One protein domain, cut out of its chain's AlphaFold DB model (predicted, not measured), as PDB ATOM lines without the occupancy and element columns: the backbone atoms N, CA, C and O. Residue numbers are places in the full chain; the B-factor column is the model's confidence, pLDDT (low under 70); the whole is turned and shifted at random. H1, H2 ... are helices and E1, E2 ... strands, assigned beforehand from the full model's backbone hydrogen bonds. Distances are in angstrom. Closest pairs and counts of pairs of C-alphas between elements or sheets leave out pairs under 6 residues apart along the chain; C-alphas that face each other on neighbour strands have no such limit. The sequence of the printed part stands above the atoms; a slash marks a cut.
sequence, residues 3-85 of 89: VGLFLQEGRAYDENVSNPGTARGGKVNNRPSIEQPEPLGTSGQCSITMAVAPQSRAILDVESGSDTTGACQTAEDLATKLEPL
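What this domain is: This is residues 3 to 85 of the 89 residues of an uncharacterized protein of Amycolatopsis saalfeldensis (UniProt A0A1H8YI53). A strongly twisted sheet of five strands has one helix, H1, packed over one face, making two layers, while residues 9 to 23 cross the other face from E1 to E2. The printed part has 83 residues, with E1 to E5 then H1 along it; the sheet's order is E1 E5 E4 E3 E2, all antiparallel, and the class is mixed. It is compact, with a radius of gyration of the C-alphas of 11.6 A, spanning 35 by 24 by 19 A.

Where its parts are: E1, residues 3 to 8, begins at C-alpha 3 (-83.709, 13.959, 213.765) and is 16.2 A long. E2 is 24 to 28, 11.8 A; E3 31 to 37, 18.8 A; E4 45 to 52, 22.6 A; E5 56 to 63, 23.1 A. H1, 68 to 85, 25.6 A, ends at C-alpha 85 (-91.845, 0.255, 208.990).

How they stand to each other: E2 to E5 form a meander, each strand the antiparallel neighbour of the one before. E1 and E5 are antiparallel neighbours, and across this pair N 6 and O 59 are within hydrogen-bond range, 2.9 A. H1 touches E4, closest at the C-alphas of Cys 46 and Cys 72, 5.0 A; 12 of its 14 O i to N i+4 pairs are within range.

The domain as a whole: The farthest C-alphas, Pro 54 and Ser 66, are 35.4 A apart. The printed part has no cut, the E1 to E2 link is long, and no printed residue is under 70 in pLDDT.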
ATOM      1  N   VAL A   3     -83.486  15.406 213.791       96.31
ATOM      2  CA  VAL A   3     -83.709  13.959 213.765       96.31
ATOM      3  C   VAL A   3     -83.090  13.407 212.488       96.31
ATOM      4  O   VAL A   3     -83.376  13.913 211.402       96.31
ATOM      5  N   GLY A   4     -82.262  12.376 212.618       96.88
ATOM      6  CA  GLY A   4     -81.688  11.624 211.507       96.88
ATOM      7  C   GLY A   4     -82.077  10.153 211.599       96.88
ATOM      8  O   GLY A   4     -81.981   9.562 212.666       96.88
ATOM      9  N   LEU A   5     -82.515   9.561 210.486       96.69
ATOM     10  CA  LEU A   5     -82.727   8.119 210.366       96.69
ATOM     11  C   LEU A   5     -81.816   7.582 209.266       96.69
ATOM     12  O   LEU A   5     -81.921   7.995 208.111       96.69
ATOM     13  N   PHE A   6     -80.960   6.634 209.622       95.81
ATOM     14  CA  PHE A   6     -80.009   6.012 208.713       95.81
ATOM     15  C   PHE A   6     -80.261   4.511 208.654       95.81
ATOM     16  O   PHE A   6     -80.382   3.858 209.687       95.81
ATOM     17  N   LEU A   7     -80.305   3.952 207.447       95.31
ATOM     18  CA  LEU A   7     -80.237   2.509 207.232       95.31
ATOM     19  C   LEU A   7     -78.824   2.167 206.779       95.31
ATOM     20  O   LEU A   7     -78.333   2.726 205.800       95.31
ATOM     21  N   GLN A   8     -78.171   1.270 207.509       96.19
ATOM     22  CA  GLN A   8     -76.790   0.889 207.264       96.19
ATOM     23  C   GLN A   8     -76.686  -0.622 207.073       96.19
ATOM     24  O   GLN A   8     -76.960  -1.392 207.993       96.19
ATOM     25  N   GLU A   9     -76.264  -1.031 205.878       95.25
ATOM     26  CA  GLU A   9     -75.973  -2.429 205.561       95.25
ATOM     27  C   GLU A   9     -74.609  -2.882 206.104       95.25
ATOM     28  O   GLU A   9     -73.707  -2.072 206.347       95.25
ATOM     29  N   GLY A  10     -74.455  -4.196 206.286       95.19
ATOM     30  CA  GLY A  10     -73.180  -4.840 206.615       95.19
ATOM     31  C   GLY A  10     -72.680  -4.616 208.043       95.19
ATOM     32  O   GLY A  10     -71.520  -4.916 208.328       95.19
ATOM     33  N   ARG A  11     -73.519  -4.088 208.941       94.12
ATOM     34  CA  ARG A  11     -73.194  -3.876 210.357       94.12
ATOM     35  C   ARG A  11     -74.332  -4.320 211.250       94.12
ATOM     36  O   ARG A  11     -75.461  -3.864 211.071       94.12
ATOM     37  N   ALA A  12     -74.018  -5.135 212.251       95.81
ATOM     38  CA  ALA A  12     -74.975  -5.441 213.300       95.81
ATOM     39  C   ALA A  12     -75.263  -4.206 214.177       95.81
ATOM     40  O   ALA A  12     -74.492  -3.238 214.249       95.81
ATOM     41  N   TYR A  13     -76.421  -4.225 214.833       96.25
ATOM     42  CA  TYR A  13     -76.908  -3.123 215.667       96.25
ATOM     43  C   TYR A  13     -76.042  -2.854 216.907       96.25
ATOM     44  O   TYR A  13     -76.066  -1.748 217.437       96.25
ATOM     45  N   ASP A  14     -75.276  -3.851 217.344       95.62
ATOM     46  CA  ASP A  14     -74.409  -3.829 218.520       95.62
ATOM     47  C   ASP A  14     -72.930  -3.552 218.202       95.62
ATOM     48  O   ASP A  14     -72.099  -3.455 219.103       95.62
ATOM     49  N   GLU A  15     -72.591  -3.346 216.930       94.75
ATOM     50  CA  GLU A  15     -71.250  -2.932 216.520       94.75
ATOM     51  C   GLU A  15     -71.027  -1.418 216.685       94.75
ATOM     52  O   GLU A  15     -71.920  -0.603 216.461       94.75
ATOM     53  N   ASN A  16     -69.783  -1.007 216.955       91.69
ATOM     54  CA  ASN A  16     -69.360   0.404 216.977       91.69
ATOM     55  C   ASN A  16     -70.180   1.311 217.917       91.69
ATOM     56  O   ASN A  16     -70.423   2.478 217.602       91.69
ATOM     57  N   VAL A  17     -70.598   0.782 219.068       93.50
ATOM     58  CA  VAL A  17     -71.183   1.577 220.156       93.50
ATOM     59  C   VAL A  17     -70.171   2.650 220.572       93.50
ATOM     60  O   VAL A  17     -69.077   2.328 221.030       93.50
ATOM     61  N   SER A  18     -70.514   3.924 220.366       91.12
ATOM     62  CA  SER A  18     -69.576   5.053 220.475       91.12
ATOM     63  C   SER A  18     -69.203   5.368 221.920       91.12
ATOM     64  O   SER A  18     -68.046   5.666 222.205       91.12
ATOM     65  N   ASN A  19     -70.159   5.224 222.844       89.06
ATOM     66  CA  ASN A  19     -69.928   5.374 224.277       89.06
ATOM     67  C   ASN A  19     -70.471   4.157 225.051       89.06
ATOM     68  O   ASN A  19     -71.580   4.197 225.589       89.06
ATOM     69  N   PRO A  20     -69.709   3.047 225.124       89.56
ATOM     70  CA  PRO A  20     -70.178   1.817 225.765       89.56
ATOM     71  C   PRO A  20     -70.506   1.960 227.257       89.56
ATOM     72  O   PRO A  20     -71.246   1.143 227.791       89.56
ATOM     73  N   GLY A  21     -69.963   2.975 227.942       90.94
ATOM     74  CA  GLY A  21     -70.192   3.195 229.374       90.94
ATOM     75  C   GLY A  21     -71.578   3.755 229.707       90.94
ATOM     76  O   GLY A  21     -72.050   3.572 230.827       90.94
ATOM     77  N   THR A  22     -72.229   4.424 228.749       91.69
ATOM     78  CA  THR A  22     -73.590   4.969 228.899       91.69
ATOM     79  C   THR A  22     -74.628   4.195 228.097       91.69
ATOM     80  O   THR A  22     -75.825   4.366 228.340       91.69
ATOM     81  N   ALA A  23     -74.182   3.350 227.164       95.50
ATOM     82  CA  ALA A  23     -75.042   2.568 226.295       95.50
ATOM     83  C   ALA A  23     -75.906   1.565 227.072       95.50
ATOM     84  O   ALA A  23     -75.470   0.927 228.032       95.50
ATOM     85  N   ARG A  24     -77.149   1.405 226.622       96.81
ATOM     86  CA  ARG A  24     -78.163   0.559 227.250       96.81
ATOM     87  C   ARG A  24     -78.708  -0.403 226.209       96.81
ATOM     88  O   ARG A  24     -79.310   0.011 225.221       96.81
ATOM     89  N   GLY A  25     -78.477  -1.693 226.424       96.94
ATOM     90  CA  GLY A  25     -79.100  -2.738 225.617       96.94
ATOM     91  C   GLY A  25     -80.584  -2.865 225.952       96.94
ATOM     92  O   GLY A  25     -80.978  -2.735 227.111       96.94
ATOM     93  N   GLY A  26     -81.405  -3.147 224.947       96.62
ATOM     94  CA  GLY A  26     -82.840  -3.274 225.137       96.62
ATOM     95  C   GLY A  26     -83.564  -3.773 223.899       96.62
ATOM     96  O   GLY A  26     -83.013  -4.497 223.061       96.62
ATOM     97  N   LYS A  27     -84.842  -3.412 223.825       97.81
ATOM     98  CA  LYS A  27     -85.683  -3.659 222.662       97.81
ATOM     99  C   LYS A  27     -86.553  -2.442 222.396       97.81
ATOM    100  O   LYS A  27     -87.100  -1.870 223.334       97.81
ATOM    101  N   VAL A  28     -86.742  -2.124 221.123       97.81
ATOM    102  CA  VAL A  28     -87.829  -1.258 220.655       97.81
ATOM    103  C   VAL A  28     -88.932  -2.181 220.157       97.81
ATOM    104  O   VAL A  28     -88.701  -2.989 219.257       97.81
ATOM    105  N   ASN A  29     -90.109  -2.135 220.781       95.62
ATOM    106  CA  ASN A  29     -91.109  -3.202 220.671       95.62
ATOM    107  C   ASN A  29     -90.467  -4.575 220.977       95.62
ATOM    108  O   ASN A  29     -90.076  -4.849 222.110       95.62
ATOM    109  N   ASN A  30     -90.310  -5.429 219.963       95.12
ATOM    110  CA  ASN A  30     -89.640  -6.728 220.076       95.12
ATOM    111  C   ASN A  30     -88.289  -6.789 219.347       95.12
ATOM    112  O   ASN A  30     -87.626  -7.829 219.390       95.12
ATOM    113  N   ARG A  31     -87.873  -5.697 218.700       97.69
ATOM    114  CA  ARG A  31     -86.642  -5.612 217.918       97.69
ATOM    115  C   ARG A  31     -85.453  -5.305 218.829       97.69
ATOM    116  O   ARG A  31     -85.519  -4.316 219.558       97.69
ATOM    117  N   PRO A  32     -84.372  -6.107 218.799       98.25
ATOM    118  CA  PRO A  32     -83.154  -5.809 219.546       98.25
ATOM    119  C   PRO A  32     -82.615  -4.415 219.222       98.25
ATOM    120  O   PRO A  32     -82.572  -4.019 218.051       98.25
ATOM    121  N   SER A  33     -82.212  -3.683 220.257       98.31
ATOM    122  CA  SER A  33     -81.699  -2.327 220.114       98.31
ATOM    123  C   SER A  33     -80.630  -1.977 221.149       98.31
ATOM    124  O   SER A  33     -80.521  -2.611 222.202       98.31
ATOM    125  N   ILE A  34     -79.857  -0.934 220.846       98.25
ATOM    126  CA  ILE A  34     -78.980  -0.240 221.793       98.25
ATOM    127  C   ILE A  34     -79.344   1.242 221.789       98.25
ATOM    128  O   ILE A  34     -79.286   1.886 220.744       98.25
ATOM    129  N   GLU A  35     -79.685   1.779 222.959       98.31
ATOM    130  CA  GLU A  35     -79.760   3.219 223.204       98.31
ATOM    131  C   GLU A  35     -78.383   3.735 223.639       98.31
ATOM    132  O   GLU A  35     -77.710   3.127 224.471       98.31
ATOM    133  N   GLN A  36     -77.964   4.871 223.095       97.56
ATOM    134  CA  GLN A  36     -76.710   5.543 223.406       97.56
ATOM    135  C   GLN A  36     -77.005   7.002 223.775       97.56
ATOM    136  O   GLN A  36     -77.100   7.853 222.885       97.56
ATOM    137  N   PRO A  37     -77.150   7.313 225.073       97.31
ATOM    138  CA  PRO A  37     -77.171   8.688 225.552       97.31
ATOM    139  C   PRO A  37     -75.793   9.323 225.359       97.31
ATOM    140  O   PRO A  37     -74.782   8.717 225.730       97.31
ATOM    141  N   GLU A  38     -75.759  10.541 224.811       95.56
ATOM    142  CA  GLU A  38     -74.525  11.312 224.585       95.56
ATOM    143  C   GLU A  38     -73.447  10.487 223.848       95.56
ATOM    144  O   GLU A  38     -72.340  10.294 224.366       95.56
ATOM    145  N   PRO A  39     -73.740   9.963 222.639       93.12
ATOM    146  CA  PRO A  39     -72.839   9.048 221.936       93.12
ATOM    147  C   PRO A  39     -71.478   9.685 221.620       93.12
ATOM    148  O   PRO A  39     -70.482   8.973 221.515       93.12
ATOM    149  N   LEU A  40     -71.418  11.019 221.520       91.94
ATOM    150  CA  LEU A  40     -70.194  11.798 221.308       91.94
ATOM    151  C   LEU A  40     -69.617  12.406 222.602       91.94
ATOM    152  O   LEU A  40     -68.691  13.214 222.543       91.94
ATOM    153  N   GLY A  41     -70.158  12.046 223.770       91.19
ATOM    154  CA  GLY A  41     -69.748  12.597 225.066       91.19
ATOM    155  C   GLY A  41     -70.233  14.027 225.324       91.19
ATOM    156  O   GLY A  41     -69.684  14.713 226.183       91.19
ATOM    157  N   THR A  42     -71.232  14.495 224.572       90.44
ATOM    158  CA  THR A  42     -71.831  15.824 224.726       90.44
ATOM    159  C   THR A  42     -73.328  15.719 224.978       90.44
ATOM    160  O   THR A  42     -74.019  14.958 224.297       90.44
ATOM    161  N   SER A  43     -73.830  16.523 225.916       95.56
ATOM    162  CA  SER A  43     -75.253  16.563 226.251       95.56
ATOM    163  C   SER A  43     -76.138  17.054 225.110       95.56
ATOM    164  O   SER A  43     -75.695  17.783 224.224       95.56
ATOM    165  N   GLY A  44     -77.413  16.666 225.168       96.19
ATOM    166  CA  GLY A  44     -78.424  17.016 224.174       96.19
ATOM    167  C   GLY A  44     -78.522  16.048 223.002       96.19
ATOM    168  O   GLY A  44     -79.108  16.410 221.987       96.19
ATOM    169  N   GLN A  45     -77.965  14.842 223.119       96.75
ATOM    170  CA  GLN A  45     -77.968  13.842 222.052       96.75
ATOM    171  C   GLN A  45     -78.437  12.482 222.553       96.75
ATOM    172  O   GLN A  45     -78.112  12.074 223.670       96.75
ATOM    173  N   CYS A  46     -79.123  11.747 221.687       97.75
ATOM    174  CA  CYS A  46     -79.391  10.334 221.893       97.75
ATOM    175  C   CYS A  46     -79.428   9.600 220.557       97.75
ATOM    176  O   CYS A  46     -79.962  10.124 219.580       97.75
ATOM    177  N   SER A  47     -78.872   8.393 220.524       97.88
ATOM    178  CA  SER A  47     -78.923   7.510 219.359       97.88
ATOM    179  C   SER A  47     -79.562   6.181 219.739       97.88
ATOM    180  O   SER A  47     -79.202   5.603 220.764       97.88
ATOM    181  N   ILE A  48     -80.486   5.674 218.927       98.44
ATOM    182  CA  ILE A  48     -81.027   4.319 219.063       98.44
ATOM    183  C   ILE A  48     -80.677   3.529 217.811       98.44
ATOM    184  O   ILE A  48     -81.154   3.825 216.715       98.44
ATOM    185  N   THR A  49     -79.886   2.475 217.991       98.25
ATOM    186  CA  THR A  49     -79.564   1.519 216.932       98.25
ATOM    187  C   THR A  49     -80.469   0.300 217.057       98.25
ATOM    188  O   THR A  49     -80.533  -0.307 218.121       98.25
ATOM    189  N   MET A  50     -81.154  -0.088 215.984       98.44
ATOM    190  CA  MET A  50     -82.077  -1.226 215.929       98.44
ATOM    191  C   MET A  50     -81.612  -2.267 214.905       98.44
ATOM    192  O   MET A  50     -81.161  -1.910 213.816       98.44
ATOM    193  N   ALA A  51     -81.755  -3.553 215.237       98.25
ATOM    194  CA  ALA A  51     -81.399  -4.670 214.357       98.25
ATOM    195  C   ALA A  51     -82.224  -4.690 213.066       98.25
ATOM    196  O   ALA A  51     -83.436  -4.521 213.123       98.25
ATOM    197  N   VAL A  52     -81.589  -4.928 211.916       97.50
ATOM    198  CA  VAL A  52     -82.249  -5.159 210.623       97.50
ATOM    199  C   VAL A  52     -81.570  -6.343 209.924       97.50
ATOM    200  O   VAL A  52     -80.349  -6.368 209.778       97.50
ATOM    201  N   ALA A  53     -82.335  -7.323 209.459       93.12
ATOM    202  CA  ALA A  53     -81.819  -8.466 208.723       93.12
ATOM    203  C   ALA A  53     -81.659  -8.178 207.218       93.12
ATOM    204  O   ALA A  53     -82.477  -7.469 206.626       93.12
ATOM    205  N   PRO A  54     -80.672  -8.818 206.562       93.56
ATOM    206  CA  PRO A  54     -79.536  -9.516 207.166       93.56
ATOM    207  C   PRO A  54     -78.441  -8.520 207.593       93.56
ATOM    208  O   PRO A  54     -78.164  -7.572 206.862       93.56
ATOM    209  N   GLN A  55     -77.806  -8.759 208.751       93.69
ATOM    210  CA  GLN A  55     -76.602  -8.058 209.245       93.69
ATOM    211  C   GLN A  55     -76.563  -6.552 208.909       93.69
ATOM    212  O   GLN A  55     -75.604  -6.040 208.335       93.69
ATOM    213  N   SER A  56     -77.648  -5.856 209.214       96.75
ATOM    214  CA  SER A  56     -77.849  -4.436 208.954       96.75
ATOM    215  C   SER A  56     -78.424  -3.775 210.206       96.75
ATOM    216  O   SER A  56     -78.773  -4.433 211.194       96.75
ATOM    217  N   ARG A  57     -78.541  -2.450 210.179       97.75
ATOM    218  CA  ARG A  57     -79.125  -1.694 211.287       97.75
ATOM    219  C   ARG A  57     -79.808  -0.419 210.832       97.75
ATOM    220  O   ARG A  57     -79.398   0.207 209.857       97.75
ATOM    221  N   ALA A  58     -80.819  -0.025 211.589       98.06
ATOM    222  CA  ALA A  58     -81.356   1.324 211.557       98.06
ATOM    223  C   ALA A  58     -80.742   2.123 212.709       98.06
ATOM    224  O   ALA A  58     -80.672   1.611 213.822       98.06
ATOM    225  N   ILE A  59     -80.307   3.352 212.455       97.88
ATOM    226  CA  ILE A  59     -79.791   4.275 213.470       97.88
ATOM    227  C   ILE A  59     -80.707   5.489 213.476       97.88
ATOM    228  O   ILE A  59     -80.890   6.126 212.437       97.88
ATOM    229  N   LEU A  60     -81.294   5.781 214.628       97.94
ATOM    230  CA  LEU A  60     -82.086   6.976 214.859       97.94
ATOM    231  C   LEU A  60     -81.309   7.912 215.779       97.94
ATOM    232  O   LEU A  60     -81.162   7.614 216.961       97.94
ATOM    233  N   ASP A  61     -80.873   9.045 215.247       97.56
ATOM    234  CA  ASP A  61     -80.164  10.079 215.995       97.56
ATOM    235  C   ASP A  61     -81.099  11.254 216.277       97.56
ATOM    236  O   ASP A  61     -81.774  11.762 215.377       97.56
ATOM    237  N   VAL A  62     -81.129  11.702 217.529       97.81
ATOM    238  CA  VAL A  62     -81.894  12.867 217.972       97.81
ATOM    239  C   VAL A  62     -80.976  13.847 218.682       97.81
ATOM    240  O   VAL A  62     -80.251  13.484 219.607       97.81
ATOM    241  N   GLU A  63     -81.070  15.115 218.286       96.06
ATOM    242  CA  GLU A  63     -80.398  16.232 218.943       96.06
ATOM    243  C   GLU A  63     -81.420  17.247 219.472       96.06
ATOM    244  O   GLU A  63     -82.275  17.756 218.729       96.06
ATOM    245  N   SER A  64     -81.302  17.600 220.751       93.50
ATOM    246  CA  SER A  64     -82.177  18.541 221.448       93.50
ATOM    247  C   SER A  64     -81.394  19.454 222.397       93.50
ATOM    248  O   SER A  64     -81.388  19.272 223.613       93.50
ATOM    249  N   GLY A  65     -80.738  20.477 221.842       92.31
ATOM    250  CA  GLY A  65     -80.054  21.502 222.637       92.31
ATOM    251  C   GLY A  65     -79.034  20.888 223.598       92.31
ATOM    252  O   GLY A  65     -78.080  20.272 223.145       92.31
ATOM    253  N   SER A  66     -79.248  21.051 224.905       95.12
ATOM    254  CA  SER A  66     -78.446  20.432 225.973       95.12
ATOM    255  C   SER A  66     -79.213  19.374 226.784       95.12
ATOM    256  O   SER A  66     -78.729  18.942 227.826       95.12
ATOM    257  N   ASP A  67     -80.422  18.994 226.362       96.25
ATOM    258  CA  ASP A  67     -81.309  18.086 227.098       96.25
ATOM    259  C   ASP A  67     -81.216  16.652 226.555       96.25
ATOM    260  O   ASP A  67     -81.948  16.248 225.649       96.25
ATOM    261  N   THR A  68     -80.283  15.875 227.110       96.81
ATOM    262  CA  THR A  68     -80.084  14.457 226.762       96.81
ATOM    263  C   THR A  68     -81.318  13.617 227.081       96.81
ATOM    264  O   THR A  68     -81.698  12.755 226.289       96.81
ATOM    265  N   THR A  69     -81.969  13.867 228.217       96.94
ATOM    266  CA  THR A  69     -83.143  13.094 228.644       96.94
ATOM    267  C   THR A  69     -84.296  13.295 227.667       96.94
ATOM    268  O   THR A  69     -84.886  12.319 227.204       96.94
ATOM    269  N   GLY A  70     -84.576  14.546 227.288       97.44
ATOM    270  CA  GLY A  70     -85.580  14.860 226.273       97.44
ATOM    271  C   GLY A  70     -85.232  14.295 224.892       97.44
ATOM    272  O   GLY A  70     -86.124  13.822 224.180       97.44
ATOM    273  N   ALA A  71     -83.945  14.283 224.521       97.88
ATOM    274  CA  ALA A  71     -83.487  13.661 223.280       97.88
ATOM    275  C   ALA A  71     -83.742  12.144 223.268       97.88
ATOM    276  O   ALA A  71     -84.277  11.640 222.282       97.88
ATOM    277  N   CYS A  72     -83.435  11.427 224.357       97.88
ATOM    278  CA  CYS A  72     -83.687   9.985 224.440       97.88
ATOM    279  C   CYS A  72     -85.179   9.651 224.454       97.88
ATOM    280  O   CYS A  72     -85.601   8.814 223.667       97.88
ATOM    281  N   GLN A  73     -85.998  10.378 225.219       97.88
ATOM    282  CA  GLN A  73     -87.455  10.186 225.201       97.88
ATOM    283  C   GLN A  73     -88.025  10.344 223.780       97.88
ATOM    284  O   GLN A  73     -88.834   9.541 223.319       97.88
ATOM    285  N   THR A  74     -87.561  11.366 223.055       97.88
ATOM    286  CA  THR A  74     -87.972  11.606 221.666       97.88
ATOM    287  C   THR A  74     -87.484  10.493 220.733       97.88
ATOM    288  O   THR A  74     -88.224  10.071 219.843       97.88
ATOM    289  N   ALA A  75     -86.253  10.009 220.926       98.00
ATOM    290  CA  ALA A  75     -85.705   8.898 220.157       98.00
ATOM    291  C   ALA A  75     -86.510   7.612 220.388       98.00
ATOM    292  O   ALA A  75     -86.886   6.963 219.416       98.00
ATOM    293  N   GLU A  76     -86.848   7.272 221.633       98.25
ATOM    294  CA  GLU A  76     -87.666   6.102 221.974       98.25
ATOM    295  C   GLU A  76     -89.065   6.174 221.338       98.25
ATOM    296  O   GLU A  76     -89.521   5.209 220.711       98.25
ATOM    297  N   ASP A  77     -89.729   7.331 221.426       98.06
ATOM    298  CA  ASP A  77     -91.061   7.555 220.852       98.06
ATOM    299  C   ASP A  77     -91.065   7.397 219.326       98.06
ATOM    300  O   ASP A  77     -91.994   6.828 218.738       98.06
ATOM    301  N   LEU A  78     -90.040   7.935 218.662       98.19
ATOM    302  CA  LEU A  78     -89.878   7.836 217.216       98.19
ATOM    303  C   LEU A  78     -89.478   6.422 216.798       98.19
ATOM    304  O   LEU A  78     -90.072   5.889 215.862       98.19
ATOM    305  N   ALA A  79     -88.539   5.791 217.502       98.19
ATOM    306  CA  ALA A  79     -88.120   4.422 217.237       98.19
ATOM    307  C   ALA A  79     -89.314   3.466 217.334       98.19
ATOM    308  O   ALA A  79     -89.536   2.681 216.420       98.19
ATOM    309  N   THR A  80     -90.152   3.605 218.363       98.25
ATOM    310  CA  THR A  80     -91.370   2.795 218.546       98.25
ATOM    311  C   THR A  80     -92.336   2.912 217.362       98.25
ATOM    312  O   THR A  80     -92.944   1.920 216.958       98.25
ATOM    313  N   LYS A  81     -92.467   4.110 216.776       97.94
ATOM    314  CA  LYS A  81     -93.328   4.367 215.606       97.94
ATOM    315  C   LYS A  81     -92.708   3.896 214.291       97.94
ATOM    316  O   LYS A  81     -93.440   3.512 213.383       97.94
ATOM    317  N   LEU A  82     -91.383   3.971 214.174       96.88
ATOM    318  CA  LEU A  82     -90.641   3.616 212.963       96.88
ATOM    319  C   LEU A  82     -90.368   2.117 212.864       96.88
ATOM    320  O   LEU A  82     -90.309   1.594 211.757       96.88
ATOM    321  N   GLU A  83     -90.219   1.429 213.994       97.38
ATOM    322  CA  GLU A  83     -89.872   0.008 214.058       97.38
ATOM    323  C   GLU A  83     -90.761  -0.882 213.165       97.38
ATOM    324  O   GLU A  83     -90.191  -1.669 212.405       97.38
ATOM    325  N   PRO A  84     -92.101  -0.717 213.121       97.50
ATOM    326  CA  PRO A  84     -92.964  -1.515 212.244       97.50
ATOM    327  C   PRO A  84     -92.780  -1.246 210.743       97.50
ATOM    328  O   PRO A  84     -93.279  -2.009 209.920       97.50
ATOM    329  N   LEU A  85     -92.118  -0.143 210.376       96.62
ATOM    330  CA  LEU A  85     -91.845   0.255 208.990       96.62
ATOM    331  C   LEU A  85     -90.456  -0.188 208.520       96.62
ATOM    332  O   LEU A  85     -90.149  -0.091 207.330       96.62
TER     333      LEU A  85